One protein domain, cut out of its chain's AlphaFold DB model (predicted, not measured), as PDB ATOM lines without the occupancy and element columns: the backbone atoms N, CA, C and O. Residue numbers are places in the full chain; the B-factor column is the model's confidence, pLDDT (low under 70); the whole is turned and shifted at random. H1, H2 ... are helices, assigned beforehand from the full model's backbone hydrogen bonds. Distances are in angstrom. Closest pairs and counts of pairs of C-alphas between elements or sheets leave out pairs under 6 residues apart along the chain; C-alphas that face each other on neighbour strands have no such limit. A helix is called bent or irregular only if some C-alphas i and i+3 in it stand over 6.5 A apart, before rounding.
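This is residues 184 to 232, 264 to 284 and 299 to 358 of the 811 residues of the protein "Ferredoxin" of Gammaproteobacteria bacterium (UniProt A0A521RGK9). Three long helices, H2, H3 and H4, make the core of an elongated, loosely built all-helix domain: the last residues of H4 reach H2, and the kinked helix H3 packs on both, while H1 and H2 follow each other with a clear bend at the tight link between them. H1 runs out beyond this core, and the short helices H5 and H6 lie near H4, with H5 folding back along it. The printed part has 130 residues, with six named helices in the order H1 to H6 and no named strand. The whole is loose, with a radius of gyration of the C-alphas of 18.3 A, and spans 60 by 34 by 23 A.

H1, residues 184 to 198, and H2, residues 200 to 222, meet only through their link, which is tight. H2 and H3, residues 264 to 284, touch, closest at the C-alphas of Arg 203 and Phe 284, 6.4 A apart. They run opposite ways at a shallow tilt of 30 degrees. H3 is irregular, with C-alphas 279 and 282 7.3 A apart, and has a kink of 30 degrees near residue 278. H1 is close to H3 but not clearly touching, with the C-alphas of Arg 196 and Phe 284 closest at 7.7 A. H4, residues 304 to 332, touches H3 with residues 320 to 331 alone; the closest C-alphas, those of Thr 273 and Ala 324, are 5.2 A apart. These two run opposite ways at a steep tilt of 45 degrees. Residues 328 to 332 of H4 touch residues 209 to 216 of H2, closest at the C-alphas of Gln 212 and Ala 332, 6.1 A apart; the helices run the same way at a steep tilt of 49 degrees. The helix packing is mostly crossed, but only just: of these 3 touching pairs, 1 is at a shallow tilt. H5, residues 338 to 346, is close to H4 but not clearly touching, with the C-alphas of Arg 323 and Phe 345 closest at 6.8 A; they run opposite ways at a shallow tilt of 10 degrees. H6, residues 355 to 358, is close to H4 but not clearly touching, with the C-alphas of Phe 322 and Glu 357 closest at 7.2 A. H1 and H4 are apart, and so are H5 and H6. Every O i to N i+4 pair is within hydrogen-bond range in H1 and H4; the counts are 18 of 19 in H2, 14 of 17 in H3 and 4 of 5 in H5, and H6 is too short for such a pair.

H1 begins at C-alpha 184 (60.481, 18.784, 28.993) and is 20.6 A long from first to last C-alpha. H2 is 33.2 A long, H3 30.9 A and H4 41.0 A, from C-alpha 304 (65.408, 26.550, 15.878). H5 is 11.4 A long; it is neither bent nor irregular, but only just: C-alphas 339 and 342 are 6.5 A apart. H6 is 5.0 A long and ends at C-alpha 358 (46.887, 19.309, 8.766).

The two C-alphas farthest apart, those of Ala 230 and Ala 304, are 60.9 A apart. Residues 233 to 263 are not printed, with 21.9 A between C-alphas 232 and 264; residues 285 to 298 are not printed, with 14.2 A between C-alphas 284 and 299. Of the links that are printed whole, H1 to H2 and H4 to H5 are tight and H5 to H6 is short. Residues 189 to 194, which belong to H1, and residues 221 to 226 stand free. The mean pLDDT of the printed part is 89.3, and residues 227 and 299 are under 70.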
ATOM      1  N   GLU A 184      60.288  19.575  30.217       90.56
ATOM      2  CA  GLU A 184      60.481  18.784  28.993       90.56
ATOM      3  C   GLU A 184      59.876  17.385  29.130       90.56
ATOM      4  O   GLU A 184      59.225  16.892  28.207       90.56
ATOM      5  N   ARG A 185      60.050  16.741  30.290       88.25
ATOM      6  CA  ARG A 185      59.474  15.413  30.546       88.25
ATOM      7  C   ARG A 185      57.948  15.448  30.557       88.25
ATOM      8  O   ARG A 185      57.332  14.567  29.959       88.25
ATOM      9  N   ILE A 186      57.358  16.470  31.181       89.44
ATOM     10  CA  ILE A 186      55.909  16.707  31.159       89.44
ATOM     11  C   ILE A 186      55.446  16.919  29.714       89.44
ATOM     12  O   ILE A 186      54.559  16.203  29.261       89.44
ATOM     13  N   LEU A 187      56.091  17.818  28.959       90.25
ATOM     14  CA  LEU A 187      55.752  18.069  27.555       90.25
ATOM     15  C   LEU A 187      55.801  16.789  26.718       90.25
ATOM     16  O   LEU A 187      54.882  16.526  25.948       90.25
ATOM     17  N   ARG A 188      56.848  15.972  26.870       87.19
ATOM     18  CA  ARG A 188      57.004  14.719  26.123       87.19
ATOM     19  C   ARG A 188      55.871  13.736  26.415       87.19
ATOM     20  O   ARG A 188      55.354  13.114  25.487       87.19
ATOM     21  N   ALA A 189      55.495  13.592  27.685       85.31
ATOM     22  CA  ALA A 189      54.417  12.699  28.089       85.31
ATOM     23  C   ALA A 189      53.052  13.187  27.577       85.31
ATOM     24  O   ALA A 189      52.309  12.408  26.981       85.31
ATOM     25  N   GLU A 190      52.760  14.480  27.736       87.44
ATOM     26  CA  GLU A 190      51.524  15.111  27.254       87.44
ATOM     27  C   GLU A 190      51.423  15.068  25.721       87.44
ATOM     28  O   GLU A 190      50.375  14.723  25.182       87.44
ATOM     29  N   ALA A 191      52.518  15.322  24.997       86.44
ATOM     30  CA  ALA A 191      52.549  15.254  23.534       86.44
ATOM     31  C   ALA A 191      52.308  13.830  23.014       86.44
ATOM     32  O   ALA A 191      51.575  13.635  22.043       86.44
ATOM     33  N   ALA A 192      52.884  12.817  23.669       82.44
ATOM     34  CA  ALA A 192      52.628  11.423  23.322       82.44
ATOM     35  C   ALA A 192      51.167  11.025  23.594       82.44
ATOM     36  O   ALA A 192      50.569  10.300  22.795       82.44
ATOM     37  N   ALA A 193      50.581  11.495  24.699       83.31
ATOM     38  CA  ALA A 193      49.175  11.265  25.017       83.31
ATOM     39  C   ALA A 193      48.238  11.956  24.006       83.31
ATOM     40  O   ALA A 193      47.363  11.289  23.447       83.31
ATOM     41  N   ASP A 194      48.462  13.242  23.699       85.94
ATOM     42  CA  ASP A 194      47.678  14.001  22.709       85.94
ATOM     43  C   ASP A 194      47.726  13.332  21.333       85.94
ATOM     44  O   ASP A 194      46.683  13.089  20.723       85.94
ATOM     45  N   TRP A 195      48.917  12.928  20.874       85.50
ATOM     46  CA  TRP A 195      49.081  12.274  19.574       85.50
ATOM     47  C   TRP A 195      48.293  10.963  19.468       85.50
ATOM     48  O   TRP A 195      47.633  10.709  18.456       85.50
ATOM     49  N   ARG A 196      48.299  10.133  20.523       82.38
ATOM     50  CA  ARG A 196      47.540   8.869  20.550       82.38
ATOM     51  C   ARG A 196      46.037   9.095  20.456       82.38
ATOM     52  O   ARG A 196      45.370   8.354  19.726       82.38
ATOM     53  N   VAL A 197      45.525  10.087  21.187       84.81
ATOM     54  CA  VAL A 197      44.106  10.472  21.162       84.81
ATOM     55  C   VAL A 197      43.742  10.997  19.777       84.81
ATOM     56  O   VAL A 197      42.786  10.514  19.172       84.81
ATOM     57  N   ARG A 198      44.557  11.902  19.228       86.44
ATOM     58  CA  ARG A 198      44.348  12.510  17.910       86.44
ATOM     59  C   ARG A 198      44.296  11.478  16.780       86.44
ATOM     60  O   ARG A 198      43.479  11.593  15.872       86.44
ATOM     61  N   CYS A 199      45.134  10.445  16.848       87.44
ATOM     62  CA  CYS A 199      45.238   9.427  15.800       87.44
ATOM     63  C   CYS A 199      44.278   8.238  15.977       87.44
ATOM     64  O   CYS A 199      44.281   7.334  15.139       87.44
ATOM     65  N   ALA A 200      43.495   8.172  17.061       86.88
ATOM     66  CA  ALA A 200      42.721   6.979  17.418       86.88
ATOM     67  C   ALA A 200      41.695   6.572  16.347       86.88
ATOM     68  O   ALA A 200      41.657   5.406  15.941       86.88
ATOM     69  N   ASP A 201      40.902   7.526  15.859       89.62
ATOM     70  CA  ASP A 201      39.893   7.262  14.828       89.62
ATOM     71  C   ASP A 201      40.525   7.137  13.439       89.62
ATOM     72  O   ASP A 201      40.205   6.213  12.685       89.62
ATOM     73  N   TRP A 202      41.510   7.989  13.146       92.06
ATOM     74  CA  TRP A 202      42.242   7.979  11.880       92.06
ATOM     75  C   TRP A 202      42.920   6.636  11.592       92.06
ATOM     76  O   TRP A 202      42.885   6.143  10.465       92.06
ATOM     77  N   ARG A 203      43.487   5.983  12.613       90.25
ATOM     78  CA  ARG A 203      44.093   4.651  12.471       90.25
ATOM     79  C   ARG A 203      43.136   3.616  11.887       90.25
ATOM     80  O   ARG A 203      43.561   2.784  11.085       90.25
ATOM     81  N   LYS A 204      41.867   3.641  12.305       91.69
ATOM     82  CA  LYS A 204      40.850   2.694  11.828       91.69
ATOM     83  C   LYS A 204      40.512   2.966  10.367       91.69
ATOM     84  O   LYS A 204      40.444   2.024   9.582       91.69
ATOM     85  N   GLU A 205      40.354   4.239  10.004       93.62
ATOM     86  CA  GLU A 205      40.105   4.649   8.620       93.62
ATOM     87  C   GLU A 205      41.272   4.261   7.704       93.62
ATOM     88  O   GLU A 205      41.064   3.626   6.670       93.62
ATOM     89  N   LEU A 206      42.508   4.565   8.111       93.94
ATOM     90  CA  LEU A 206      43.705   4.233   7.344       93.94
ATOM     91  C   LEU A 206      43.839   2.720   7.132       93.94
ATOM     92  O   LEU A 206      44.103   2.278   6.015       93.94
ATOM     93  N   ALA A 207      43.616   1.920   8.180       93.31
ATOM     94  CA  ALA A 207      43.644   0.463   8.075       93.31
ATOM     95  C   ALA A 207      42.566  -0.066   7.113       93.31
ATOM     96  O   ALA A 207      42.860  -0.932   6.289       93.31
ATOM     97  N   ALA A 208      41.348   0.482   7.169       95.25
ATOM     98  CA  ALA A 208      40.260   0.103   6.272       95.25
ATOM     99  C   ALA A 208      40.567   0.451   4.807       95.25
ATOM    100  O   ALA A 208      40.391  -0.394   3.933       95.25
ATOM    101  N   LEU A 209      41.084   1.654   4.535       95.56
ATOM    102  CA  LEU A 209      41.488   2.073   3.187       95.56
ATOM    103  C   LEU A 209      42.599   1.183   2.624       95.56
ATOM    104  O   LEU A 209      42.531   0.745   1.477       95.56
ATOM    105  N   MET A 210      43.620   0.885   3.432       95.19
ATOM    106  CA  MET A 210      44.712   0.001   3.025       95.19
ATOM    107  C   MET A 210      44.215  -1.415   2.715       95.19
ATOM    108  O   MET A 210      44.672  -2.006   1.737       95.19
ATOM    109  N   GLN A 211      43.271  -1.933   3.507       95.94
ATOM    110  CA  GLN A 211      42.651  -3.231   3.254       95.94
ATOM    111  C   GLN A 211      41.835  -3.218   1.958       95.94
ATOM    112  O   GLN A 211      42.027  -4.095   1.128       95.94
ATOM    113  N   GLN A 212      41.014  -2.191   1.718       96.25
ATOM    114  CA  GLN A 212      40.228  -2.069   0.483       96.25
ATOM    115  C   GLN A 212      41.108  -2.055  -0.774       96.25
ATOM    116  O   GLN A 212      40.792  -2.715  -1.760       96.25
ATOM    117  N   LEU A 213      42.232  -1.332  -0.751       94.81
ATOM    118  CA  LEU A 213      43.178  -1.346  -1.869       94.81
ATOM    119  C   LEU A 213      43.840  -2.716  -2.056       94.81
ATOM    120  O   LEU A 213      44.041  -3.145  -3.194       94.81
ATOM    121  N   GLN A 214      44.183  -3.394  -0.957       94.94
ATOM    122  CA  GLN A 214      44.732  -4.746  -1.003       94.94
ATOM    123  C   GLN A 214      43.708  -5.730  -1.586       94.94
ATOM    124  O   GLN A 214      44.063  -6.482  -2.484       94.94
ATOM    125  N   ASP A 215      42.437  -5.644  -1.188       93.56
ATOM    126  CA  ASP A 215      41.355  -6.489  -1.704       93.56
ATOM    127  C   ASP A 215      41.160  -6.305  -3.220       93.56
ATOM    128  O   ASP A 215      40.928  -7.279  -3.937       93.56
ATOM    129  N   ILE A 216      41.301  -5.076  -3.740       91.25
ATOM    130  CA  ILE A 216      41.249  -4.804  -5.190       91.25
ATOM    131  C   ILE A 216      42.399  -5.512  -5.921       91.25
ATOM    132  O   ILE A 216      42.186  -6.115  -6.977       91.25
ATOM    133  N   LEU A 217      43.617  -5.446  -5.374       91.12
ATOM    134  CA  LEU A 217      44.786  -6.112  -5.955       91.12
ATOM    135  C   LEU A 217      44.685  -7.637  -5.854       91.12
ATOM    136  O   LEU A 217      45.032  -8.328  -6.810       91.12
ATOM    137  N   ASP A 218      44.187  -8.154  -4.735       88.25
ATOM    138  CA  ASP A 218      43.999  -9.586  -4.512       88.25
ATOM    139  C   ASP A 218      42.895 -10.134  -5.429       88.25
ATOM    140  O   ASP A 218      43.049 -11.213  -6.000       88.25
ATOM    141  N   ALA A 219      41.818  -9.375  -5.661       86.31
ATOM    142  CA  ALA A 219      40.783  -9.722  -6.633       86.31
ATOM    143  C   ALA A 219      41.327  -9.787  -8.074       86.31
ATOM    144  O   ALA A 219      41.027 -10.747  -8.787       86.31
ATOM    145  N   ASP A 220      42.156  -8.821  -8.497       85.00
ATOM    146  CA  ASP A 220      42.844  -8.853  -9.804       85.00
ATOM    147  C   ASP A 220      43.837 -10.022  -9.891       85.00
ATOM    148  O   ASP A 220      43.893 -10.730 -10.899       85.00
ATOM    149  N   PHE A 221      44.594 -10.277  -8.818       84.44
ATOM    150  CA  PHE A 221      45.545 -11.382  -8.760       84.44
ATOM    151  C   PHE A 221      44.845 -12.737  -8.835       84.44
ATOM    152  O   PHE A 221      45.253 -13.569  -9.638       84.44
ATOM    153  N   ASN A 222      43.758 -12.958  -8.098       79.81
ATOM    154  CA  ASN A 222      42.992 -14.209  -8.135       79.81
ATOM    155  C   ASN A 222      42.406 -14.509  -9.527       79.81
ATOM    156  O   ASN A 222      42.177 -15.667  -9.881       79.81
ATOM    157  N   GLN A 223      42.198 -13.480 -10.351       74.12
ATOM    158  CA  GLN A 223      41.765 -13.637 -11.741       74.12
ATOM    159  C   GLN A 223      42.925 -13.841 -12.731       74.12
ATOM    160  O   GLN A 223      42.682 -14.157 -13.897       74.12
ATOM    161  N   SER A 224      44.177 -13.718 -12.285       75.12
ATOM    162  CA  SER A 224      45.371 -13.856 -13.117       75.12
ATOM    163  C   SER A 224      45.687 -15.322 -13.485       75.12
ATOM    164  O   SER A 224      45.394 -16.243 -12.714       75.12
ATOM    165  N   PRO A 225      46.313 -15.577 -14.652       71.69
ATOM    166  CA  PRO A 225      46.787 -16.907 -15.028       71.69
ATOM    167  C   PRO A 225      47.857 -17.432 -14.060       71.69
ATOM    168  O   PRO A 225      47.960 -18.640 -13.868       71.69
ATOM    169  N   GLU A 226      48.611 -16.544 -13.406       75.12
ATOM    170  CA  GLU A 226      49.576 -16.908 -12.371       75.12
ATOM    171  C   GLU A 226      48.890 -17.519 -11.136       75.12
ATOM    172  O   GLU A 226      49.329 -18.568 -10.656       75.12
ATOM    173  N   ALA A 227      47.783 -16.936 -10.661       69.06
ATOM    174  CA  ALA A 227      47.016 -17.470  -9.529       69.06
ATOM    175  C   ALA A 227      46.249 -18.758  -9.869       69.06
ATOM    176  O   ALA A 227      46.088 -19.624  -9.008       69.06
ATOM    177  N   ARG A 228      45.820 -18.908 -11.131       73.94
ATOM    178  CA  ARG A 228      45.165 -20.121 -11.659       73.94
ATOM    179  C   ARG A 228      46.151 -21.240 -12.006       73.94
ATOM    180  O   ARG A 228      45.718 -22.318 -12.396       73.94
ATOM    181  N   SER A 229      47.457 -21.000 -11.881       78.19
ATOM    182  CA  SER A 229      48.470 -22.009 -12.180       78.19
ATOM    183  C   SER A 229      48.426 -23.161 -11.173       78.19
ATOM    184  O   SER A 229      48.277 -22.953  -9.967       78.19
ATOM    185  N   ALA A 230      48.647 -24.384 -11.658       75.75
ATOM    186  CA  ALA A 230      48.701 -25.587 -10.820       75.75
ATOM    187  C   ALA A 230      49.673 -25.456  -9.626       75.75
ATOM    188  O   ALA A 230      49.430 -26.003  -8.555       75.75
ATOM    189  N   ASN A 231      50.757 -24.689  -9.796       78.19
ATOM    190  CA  ASN A 231      51.802 -24.488  -8.791       78.19
ATOM    191  C   ASN A 231      51.400 -23.489  -7.686       78.19
ATOM    192  O   ASN A 231      51.890 -23.571  -6.561       78.19
ATOM    193  N   HIS A 232      50.535 -22.523  -8.004       77.06
ATOM    194  CA  HIS A 232      49.972 -21.603  -7.017       77.06
ATOM    195  C   HIS A 232      48.797 -22.252  -6.275       77.06
ATOM    196  O   HIS A 232      48.742 -22.185  -5.049       77.06
ATOM    197  N   ALA A 264      46.729  -1.702 -16.618       86.75
ATOM    198  CA  ALA A 264      48.086  -1.700 -16.062       86.75
ATOM    199  C   ALA A 264      48.408  -0.403 -15.298       86.75
ATOM    200  O   ALA A 264      48.997  -0.452 -14.220       86.75
ATOM    201  N   GLU A 265      47.950   0.739 -15.817       89.00
ATOM    202  CA  GLU A 265      48.113   2.054 -15.186       89.00
ATOM    203  C   GLU A 265      47.384   2.129 -13.838       89.00
ATOM    204  O   GLU A 265      47.981   2.512 -12.831       89.00
ATOM    205  N   ARG A 266      46.134   1.648 -13.775       91.75
ATOM    206  CA  ARG A 266      45.358   1.571 -12.529       91.75
ATOM    207  C   ARG A 266      46.016   0.657 -11.497       91.75
ATOM    208  O   ARG A 266      46.131   1.032 -10.333       91.75
ATOM    209  N   ARG A 267      46.490  -0.524 -11.908       90.25
ATOM    210  CA  ARG A 267      47.197  -1.452 -11.008       90.25
ATOM    211  C   ARG A 267      48.491  -0.839 -10.465       90.25
ATOM    212  O   ARG A 267      48.761  -0.964  -9.269       90.25
ATOM    213  N   SER A 268      49.268  -0.166 -11.316       92.62
ATOM    214  CA  SER A 268      50.489   0.540 -10.905       92.62
ATOM    215  C   SER A 268      50.174   1.625  -9.876       92.62
ATOM    216  O   SER A 268      50.779   1.646  -8.806       92.62
ATOM    217  N   ARG A 269      49.155   2.449 -10.148       94.44
ATOM    218  CA  ARG A 269      48.695   3.527  -9.262       94.44
ATOM    219  C   ARG A 269      48.254   3.012  -7.890       94.44
ATOM    220  O   ARG A 269      48.689   3.555  -6.875       94.44
ATOM    221  N   ILE A 270      47.449   1.947  -7.830       94.31
ATOM    222  CA  ILE A 270      47.015   1.339  -6.556       94.31
ATOM    223  C   ILE A 270      48.213   0.767  -5.785       94.31
ATOM    224  O   ILE A 270      48.321   0.969  -4.575       94.31
ATOM    225  N   THR A 271      49.139   0.098  -6.476       94.62
ATOM    226  CA  THR A 271      50.330  -0.497  -5.848       94.62
ATOM    227  C   THR A 271      51.244   0.575  -5.245       94.62
ATOM    228  O   THR A 271      51.653   0.451  -4.091       94.62
ATOM    229  N   GLU A 272      51.527   1.647  -5.988       94.69
ATOM    230  CA  GLU A 272      52.344   2.780  -5.530       94.69
ATOM    231  C   GLU A 272      51.682   3.531  -4.364       94.69
ATOM    232  O   GLU A 272      52.332   3.862  -3.365       94.69
ATOM    233  N   THR A 273      50.364   3.730  -4.451       95.12
ATOM    234  CA  THR A 273      49.564   4.332  -3.378       95.12
ATOM    235  C   THR A 273      49.686   3.505  -2.101       95.12
ATOM    236  O   THR A 273      50.058   4.031  -1.052       95.12
ATOM    237  N   LEU A 274      49.465   2.191  -2.183       94.56
ATOM    238  CA  LEU A 274      49.539   1.298  -1.029       94.56
ATOM    239  C   LEU A 274      50.948   1.242  -0.418       94.56
ATOM    240  O   LEU A 274      51.082   1.206   0.805       94.56
ATOM    241  N   GLN A 275      52.003   1.267  -1.240       93.50
ATOM    242  CA  GLN A 275      53.389   1.353  -0.760       93.50
ATOM    243  C   GLN A 275      53.644   2.655   0.010       93.50
ATOM    244  O   GLN A 275      54.234   2.622   1.094       93.50
ATOM    245  N   THR A 276      53.153   3.784  -0.505       92.00
ATOM    246  CA  THR A 276      53.260   5.090   0.160       92.00
ATOM    247  C   THR A 276      52.535   5.090   1.507       92.00
ATOM    248  O   THR A 276      53.108   5.534   2.503       92.00
ATOM    249  N   LEU A 277      51.323   4.522   1.571       93.12
ATOM    250  CA  LEU A 277      50.567   4.400   2.821       93.12
ATOM    251  C   LEU A 277      51.296   3.513   3.845       93.12
ATOM    252  O   LEU A 277      51.476   3.931   4.989       93.12
ATOM    253  N   LYS A 278      51.792   2.333   3.438       90.19
ATOM    254  CA  LYS A 278      52.547   1.407   4.311       90.19
ATOM    255  C   LYS A 278      53.819   2.035   4.884       90.19
ATOM    256  O   LYS A 278      54.172   1.760   6.026       90.19
ATOM    257  N   ARG A 279      54.499   2.893   4.116       87.81
ATOM    258  CA  ARG A 279      55.721   3.586   4.559       87.81
ATOM    259  C   ARG A 279      55.467   4.543   5.728       87.81
ATOM    260  O   ARG A 279      56.333   4.689   6.583       87.81
ATOM    261  N   VAL A 280      54.308   5.203   5.748       85.94
ATOM    262  CA  VAL A 280      53.979   6.268   6.715       85.94
ATOM    263  C   VAL A 280      53.081   5.761   7.851       85.94
ATOM    264  O   VAL A 280      53.121   6.310   8.946       85.94
ATOM    265  N   GLN A 281      52.345   4.660   7.649       86.00
ATOM    266  CA  GLN A 281      51.474   4.025   8.649       86.00
ATOM    267  C   GLN A 281      52.082   3.903  10.068       86.00
ATOM    268  O   GLN A 281      51.353   4.182  11.024       86.00
ATOM    269  N   PRO A 282      53.374   3.545  10.260       85.06
ATOM    270  CA  PRO A 282      53.955   3.402  11.597       85.06
ATOM    271  C   PRO A 282      53.934   4.675  12.461       85.06
ATOM    272  O   PRO A 282      53.960   4.561  13.683       85.06
ATOM    273  N   ILE A 283      53.848   5.867  11.856       82.31
ATOM    274  CA  ILE A 283      53.729   7.155  12.568       82.31
ATOM    275  C   ILE A 283      52.459   7.221  13.426       82.31
ATOM    276  O   ILE A 283      52.432   7.858  14.480       82.31
ATOM    277  N   PHE A 284      51.399   6.551  12.977       84.44
ATOM    278  CA  PHE A 284      50.100   6.575  13.632       84.44
ATOM    279  C   PHE A 284      49.923   5.436  14.642       84.44
ATOM    280  O   PHE A 284      48.868   5.360  15.258       84.44
ATOM    281  N   ALA A 299      59.894  13.682  18.011       65.06
ATOM    282  CA  ALA A 299      61.314  14.008  18.134       65.06
ATOM    283  C   ALA A 299      61.438  15.434  18.686       65.06
ATOM    284  O   ALA A 299      60.746  16.340  18.220       65.06
ATOM    285  N   ILE A 300      62.298  15.608  19.687       79.62
ATOM    286  CA  ILE A 300      62.593  16.911  20.280       79.62
ATOM    287  C   ILE A 300      63.862  17.444  19.617       79.62
ATOM    288  O   ILE A 300      64.917  16.825  19.739       79.62
ATOM    289  N   CYS A 301      63.738  18.563  18.908       87.06
ATOM    290  CA  CYS A 301      64.857  19.295  18.323       87.06
ATOM    291  C   CYS A 301      65.532  20.172  19.382       87.06
ATOM    292  O   CYS A 301      64.865  20.671  20.292       87.06
ATOM    293  N   ALA A 302      66.839  20.392  19.226       87.69
ATOM    294  CA  ALA A 302      67.643  21.192  20.155       87.69
ATOM    295  C   ALA A 302      67.985  22.592  19.611       87.69
ATOM    296  O   ALA A 302      68.620  23.386  20.299       87.69
ATOM    297  N   SER A 303      67.590  22.910  18.372       89.69
ATOM    298  CA  SER A 303      67.797  24.234  17.773       89.69
ATOM    299  C   SER A 303      66.637  24.658  16.871       89.69
ATOM    300  O   SER A 303      65.951  23.826  16.271       89.69
ATOM    301  N   ALA A 304      66.443  25.972  16.736       89.44
ATOM    302  CA  ALA A 304      65.408  26.550  15.878       89.44
ATOM    303  C   ALA A 304      65.583  26.164  14.396       89.44
ATOM    304  O   ALA A 304      64.610  25.838  13.716       89.44
ATOM    305  N   ALA A 305      66.825  26.147  13.901       88.12
ATOM    306  CA  ALA A 305      67.130  25.775  12.520       88.12
ATOM    307  C   ALA A 305      66.789  24.303  12.225       88.12
ATOM    308  O   ALA A 305      66.181  24.004  11.197       88.12
ATOM    309  N   GLU A 306      67.131  23.396  13.146       90.06
ATOM    310  CA  GLU A 306      66.770  21.977  13.055       90.06
ATOM    311  C   GLU A 306      65.247  21.796  13.044       90.06
ATOM    312  O   GLU A 306      64.724  21.084  12.188       90.06
ATOM    313  N   ALA A 307      64.527  22.490  13.932       91.00
ATOM    314  CA  ALA A 307      63.070  22.410  14.010       91.00
ATOM    315  C   ALA A 307      62.385  22.881  12.714       91.00
ATOM    316  O   ALA A 307      61.463  22.227  12.226       91.00
ATOM    317  N   LEU A 308      62.856  23.981  12.118       89.69
ATOM    318  CA  LEU A 308      62.338  24.488  10.843       89.69
ATOM    319  C   LEU A 308      62.592  23.516   9.690       89.69
ATOM    320  O   LEU A 308      61.677  23.228   8.915       89.69
ATOM    321  N   HIS A 309      63.814  22.989   9.584       89.69
ATOM    322  CA  HIS A 309      64.145  21.992   8.569       89.69
ATOM    323  C   HIS A 309      63.267  20.747   8.724       89.69
ATOM    324  O   HIS A 309      62.660  20.272   7.764       89.69
ATOM    325  N   ARG A 310      63.109  20.283   9.965       88.88
ATOM    326  CA  ARG A 310      62.291  19.122  10.288       88.88
ATOM    327  C   ARG A 310      60.818  19.322   9.953       88.88
ATOM    328  O   ARG A 310      60.185  18.418   9.410       88.88
ATOM    329  N   GLN A 311      60.278  20.505  10.233       89.81
ATOM    330  CA  GLN A 311      58.910  20.854   9.866       89.81
ATOM    331  C   GLN A 311      58.720  20.777   8.347       89.81
ATOM    332  O   GLN A 311      57.721  20.235   7.880       89.81
ATOM    333  N   GLN A 312      59.678  21.276   7.564       89.81
ATOM    334  CA  GLN A 312      59.619  21.205   6.101       89.81
ATOM    335  C   GLN A 312      59.637  19.756   5.594       89.81
ATOM    336  O   GLN A 312      58.828  19.406   4.733       89.81
ATOM    337  N   GLU A 313      60.502  18.901   6.152       89.06
ATOM    338  CA  GLU A 313      60.550  17.470   5.816       89.06
ATOM    339  C   GLU A 313      59.220  16.763   6.104       89.06
ATOM    340  O   GLU A 313      58.699  16.044   5.247       89.06
ATOM    341  N   ILE A 314      58.659  16.982   7.301       87.69
ATOM    342  CA  ILE A 314      57.382  16.387   7.710       87.69
ATOM    343  C   ILE A 314      56.271  16.857   6.776       87.69
ATOM    344  O   ILE A 314      55.527  16.027   6.259       87.69
ATOM    345  N   MET A 315      56.174  18.158   6.499       90.12
ATOM    346  CA  MET A 315      55.129  18.684   5.621       90.12
ATOM    347  C   MET A 315      55.239  18.143   4.194       90.12
ATOM    348  O   MET A 315      54.213  17.818   3.595       90.12
ATOM    349  N   GLY A 316      56.452  17.979   3.659       90.19
ATOM    350  CA  GLY A 316      56.666  17.333   2.360       90.19
ATOM    351  C   GLY A 316      56.181  15.880   2.352       90.19
ATOM    352  O   GLY A 316      55.352  15.503   1.521       90.19
ATOM    353  N   ALA A 317      56.620  15.083   3.331       89.69
ATOM    354  CA  ALA A 317      56.235  13.677   3.449       89.69
ATOM    355  C   ALA A 317      54.724  13.489   3.680       89.69
ATOM    356  O   ALA A 317      54.112  12.598   3.086       89.69
ATOM    357  N   MET A 318      54.112  14.339   4.507       91.31
ATOM    358  CA  MET A 318      52.678  14.303   4.793       91.31
ATOM    359  C   MET A 318      51.835  14.773   3.607       91.31
ATOM    360  O   MET A 318      50.756  14.232   3.380       91.31
ATOM    361  N   THR A 319      52.335  15.710   2.799       94.25
ATOM    362  CA  THR A 319      51.674  16.115   1.549       94.25
ATOM    363  C   THR A 319      51.616  14.952   0.563       94.25
ATOM    364  O   THR A 319      50.551  14.656   0.021       94.25
ATOM    365  N   ASP A 320      52.733  14.243   0.378       92.50
ATOM    366  CA  ASP A 320      52.777  13.040  -0.457       92.50
ATOM    367  C   ASP A 320      51.873  11.923   0.092       92.50
ATOM    368  O   ASP A 320      51.210  11.220  -0.672       92.50
ATOM    369  N   PHE A 321      51.818  11.774   1.418       94.25
ATOM    370  CA  PHE A 321      50.955  10.803   2.083       94.25
ATOM    371  C   PHE A 321      49.469  11.113   1.885       94.25
ATOM    372  O   PHE A 321      48.726  10.237   1.451       94.25
ATOM    373  N   PHE A 322      49.017  12.341   2.145       96.00
ATOM    374  CA  PHE A 322      47.607  12.697   1.971       96.00
ATOM    375  C   PHE A 322      47.190  12.757   0.501       96.00
ATOM    376  O   PHE A 322      46.059  12.392   0.175       96.00
ATOM    377  N   ARG A 323      48.118  13.069  -0.417       96.25
ATOM    378  CA  ARG A 323      47.912  12.820  -1.851       96.25
ATOM    379  C   ARG A 323      47.566  11.348  -2.094       96.25
ATOM    380  O   ARG A 323      46.562  11.058  -2.740       96.25
ATOM    381  N   ALA A 324      48.358  10.424  -1.548       96.06
ATOM    382  CA  ALA A 324      48.114   8.987  -1.670       96.06
ATOM    383  C   ALA A 324      46.797   8.555  -0.995       96.06
ATOM    384  O   ALA A 324      46.052   7.772  -1.573       96.06
ATOM    385  N   VAL A 325      46.452   9.101   0.174       96.50
ATOM    386  CA  VAL A 325      45.154   8.861   0.837       96.50
ATOM    387  C   VAL A 325      43.989   9.272  -0.062       96.50
ATOM    388  O   VAL A 325      43.025   8.523  -0.211       96.50
ATOM    389  N   ASN A 326      44.060  10.447  -0.687       95.81
ATOM    390  CA  ASN A 326      42.976  10.943  -1.530       95.81
ATOM    391  C   ASN A 326      42.852  10.141  -2.835       95.81
ATOM    392  O   ASN A 326      41.735   9.834  -3.259       95.81
ATOM    393  N   ILE A 327      43.970   9.681  -3.409       96.19
ATOM    394  CA  ILE A 327      43.962   8.691  -4.498       96.19
ATOM    395  C   ILE A 327      43.334   7.371  -4.022       96.19
ATOM    396  O   ILE A 327      42.468   6.830  -4.706       96.19
ATOM    397  N   ALA A 328      43.707   6.882  -2.835       96.44
ATOM    398  CA  ALA A 328      43.180   5.647  -2.260       96.44
ATOM    399  C   ALA A 328      41.659   5.698  -2.078       96.44
ATOM    400  O   ALA A 328      40.967   4.768  -2.483       96.44
ATOM    401  N   ARG A 329      41.128   6.801  -1.536       96.25
ATOM    402  CA  ARG A 329      39.681   7.025  -1.376       96.25
ATOM    403  C   ARG A 329      38.949   6.982  -2.722       96.25
ATOM    404  O   ARG A 329      37.890   6.363  -2.833       96.25
ATOM    405  N   LEU A 330      39.517   7.603  -3.757       96.25
ATOM    406  CA  LEU A 330      38.944   7.600  -5.105       96.25
ATOM    407  C   LEU A 330      39.001   6.216  -5.764       96.25
ATOM    408  O   LEU A 330      38.047   5.832  -6.439       96.25
ATOM    409  N   GLU A 331      40.087   5.470  -5.575       94.44
ATOM    410  CA  GLU A 331      40.243   4.117  -6.119       94.44
ATOM    411  C   GLU A 331      39.343   3.100  -5.415       94.44
ATOM    412  O   GLU A 331      38.658   2.333  -6.094       94.44
ATOM    413  N   ALA A 332      39.273   3.145  -4.082       93.38
ATOM    414  CA  ALA A 332      38.389   2.302  -3.279       93.38
ATOM    415  C   ALA A 332      36.908   2.536  -3.622       93.38
ATOM    416  O   ALA A 332      36.124   1.592  -3.684       93.38
ATOM    417  N   GLY A 333      36.534   3.786  -3.917       92.56
ATOM    418  CA  GLY A 333      35.200   4.144  -4.402       92.56
ATOM    419  C   GLY A 333      34.978   3.945  -5.906       92.56
ATOM    420  O   GLY A 333      33.886   4.232  -6.385       92.56
ATOM    421  N   ASN A 334      35.984   3.500  -6.668       91.31
ATOM    422  CA  ASN A 334      35.945   3.406  -8.134       91.31
ATOM    423  C   ASN A 334      35.539   4.726  -8.838       91.31
ATOM    424  O   ASN A 334      34.912   4.725  -9.896       91.31
ATOM    425  N   HIS A 335      35.900   5.866  -8.244       94.69
ATOM    426  CA  HIS A 335      35.599   7.213  -8.734       94.69
ATOM    427  C   HIS A 335      36.796   7.893  -9.413       94.69
ATOM    428  O   HIS A 335      36.663   9.019  -9.894       94.69
ATOM    429  N   TYR A 336      37.966   7.247  -9.458       94.69
ATOM    430  CA  TYR A 336      39.159   7.836 -10.060       94.69
ATOM    431  C   TYR A 336      39.009   8.017 -11.582       94.69
ATOM    432  O   TYR A 336      38.746   7.061 -12.309       94.69
ATOM    433  N   ARG A 337      39.197   9.249 -12.074       93.06
ATOM    434  CA  ARG A 337      39.163   9.613 -13.496       93.06
ATOM    435  C   ARG A 337      40.498  10.225 -13.904       93.06
ATOM    436  O   ARG A 337      40.781  11.360 -13.539       93.06
ATOM    437  N   GLU A 338      41.270   9.503 -14.708       91.62
ATOM    438  CA  GLU A 338      42.621   9.896 -15.157       91.62
ATOM    439  C   GLU A 338      42.641  11.278 -15.827       91.62
ATOM    440  O   GLU A 338      43.449  12.134 -15.482       91.62
ATOM    441  N   THR A 339      41.649  11.568 -16.674       91.31
ATOM    442  CA  THR A 339      41.516  12.856 -17.382       91.31
ATOM    443  C   THR A 339      41.407  14.084 -16.475       91.31
ATOM    444  O   THR A 339      41.745  15.183 -16.909       91.31
ATOM    445  N   VAL A 340      40.928  13.922 -15.238       91.62
ATOM    446  CA  VAL A 340      40.720  15.025 -14.286       91.62
ATOM    447  C   VAL A 340      41.741  14.964 -13.154       91.62
ATOM    448  O   VAL A 340      42.352  15.972 -12.803       91.62
ATOM    449  N   HIS A 341      41.926  13.782 -12.570       93.94
ATOM    450  CA  HIS A 341      42.664  13.623 -11.324       93.94
ATOM    451  C   HIS A 341      44.179  13.607 -11.515       93.94
ATOM    452  O   HIS A 341      44.881  14.084 -10.629       93.94
ATOM    453  N   ASP A 342      44.699  13.156 -12.660       91.44
ATOM    454  CA  ASP A 342      46.153  13.115 -12.869       91.44
ATOM    455  C   ASP A 342      46.747  14.530 -12.899       91.44
ATOM    456  O   ASP A 342      47.773  14.799 -12.272       91.44
ATOM    457  N   ALA A 343      46.069  15.467 -13.572       91.38
ATOM    458  CA  ALA A 343      46.473  16.870 -13.599       91.38
ATOM    459  C   ALA A 343      46.384  17.520 -12.207       91.38
ATOM    460  O   ALA A 343      47.291  18.255 -11.817       91.38
ATOM    461  N   TYR A 344      45.322  17.215 -11.452       92.62
ATOM    462  CA  TYR A 344      45.127  17.706 -10.087       92.62
ATOM    463  C   TYR A 344      46.222  17.199  -9.135       92.62
ATOM    464  O   TYR A 344      46.895  17.996  -8.483       92.62
ATOM    465  N   PHE A 345      46.471  15.886  -9.097       94.25
ATOM    466  CA  PHE A 345      47.434  15.296  -8.166       94.25
ATOM    467  C   PHE A 345      48.896  15.592  -8.520       94.25
ATOM    468  O   PHE A 345      49.746  15.593  -7.629       94.25
ATOM    469  N   LYS A 346      49.198  15.925  -9.781       92.06
ATOM    470  CA  LYS A 346      50.530  16.394 -10.194       92.06
ATOM    471  C   LYS A 346      50.906  17.745  -9.573       92.06
ATOM    472  O   LYS A 346      52.085  17.989  -9.340       92.06
ATOM    473  N   GLY A 347      49.923  18.611  -9.315       90.19
ATOM    474  CA  GLY A 347      50.104  19.912  -8.659       90.19
ATOM    475  C   GLY A 347      49.838  19.904  -7.150       90.19
ATOM    476  O   GLY A 347      49.817  20.975  -6.545       90.19
ATOM    477  N   TYR A 348      49.603  18.732  -6.549       92.81
ATOM    478  CA  TYR A 348      49.228  18.623  -5.140       92.81
ATOM    479  C   TYR A 348      50.367  19.094  -4.233       92.81
ATOM    480  O   TYR A 348      51.486  18.585  -4.294       92.81
ATOM    481  N   ALA A 349      50.060  20.064  -3.385       92.81
ATOM    482  CA  ALA A 349      50.999  20.741  -2.500       92.81
ATOM    483  C   ALA A 349      50.346  20.995  -1.132       92.81
ATOM    484  O   ALA A 349      49.152  20.762  -0.962       92.81
ATOM    485  N   VAL A 350      51.118  21.502  -0.168       88.31
ATOM    486  CA  VAL A 350      50.686  21.715   1.230       88.31
ATOM    487  C   VAL A 350      49.368  22.495   1.345       88.31
ATOM    488  O   VAL A 350      48.541  22.187   2.193       88.31
ATOM    489  N   ASN A 351      49.133  23.470   0.464       90.38
ATOM    490  CA  ASN A 351      47.909  24.281   0.422       90.38
ATOM    491  C   ASN A 351      46.636  23.513   0.012       90.38
ATOM    492  O   ASN A 351      45.550  24.080   0.076       90.38
ATOM    493  N   HIS A 352      46.760  22.264  -0.439       93.75
ATOM    494  CA  HIS A 352      45.628  21.391  -0.757       93.75
ATOM    495  C   HIS A 352      45.190  20.539   0.439       93.75
ATOM    496  O   HIS A 352      44.148  19.892   0.360       93.75
ATOM    497  N   LEU A 353      45.972  20.516   1.525       92.62
ATOM    498  CA  LEU A 353      45.618  19.781   2.733       92.62
ATOM    499  C   LEU A 353      44.444  20.459   3.439       92.62
ATOM    500  O   LEU A 353      44.434  21.673   3.643       92.62
ATOM    501  N   THR A 354      43.462  19.658   3.833       92.56
ATOM    502  CA  THR A 354      42.350  20.126   4.668       92.56
ATOM    503  C   THR A 354      42.813  20.385   6.105       92.56
ATOM    504  O   THR A 354      43.821  19.837   6.548       92.56
ATOM    505  N   GLU A 355      42.051  21.158   6.883       89.19
ATOM    506  CA  GLU A 355      42.353  21.403   8.306       89.19
ATOM    507  C   GLU A 355      42.477  20.101   9.115       89.19
ATOM    508  O   GLU A 355      43.367  19.962   9.953       89.19
ATOM    509  N   ASN A 356      41.637  19.104   8.822       90.44
ATOM    510  CA  ASN A 356      41.702  17.797   9.477       90.44
ATOM    511  C   ASN A 356      42.974  17.020   9.104       90.44
ATOM    512  O   ASN A 356      43.570  16.375   9.962       90.44
ATOM    513  N   GLU A 357      43.411  17.092   7.843       92.50
ATOM    514  CA  GLU A 357      44.664  16.471   7.399       92.50
ATOM    515  C   GLU A 357      45.878  17.184   8.008       92.50
ATOM    516  O   GLU A 357      46.791  16.519   8.491       92.50
ATOM    517  N   LEU A 358      45.856  18.520   8.085       89.69
ATOM    518  CA  LEU A 358      46.887  19.309   8.766       89.69
ATOM    519  C   LEU A 358      46.985  18.961  10.256       89.69
ATOM    520  O   LEU A 358      48.088  18.832  10.780       89.69
TER     521      LEU A 358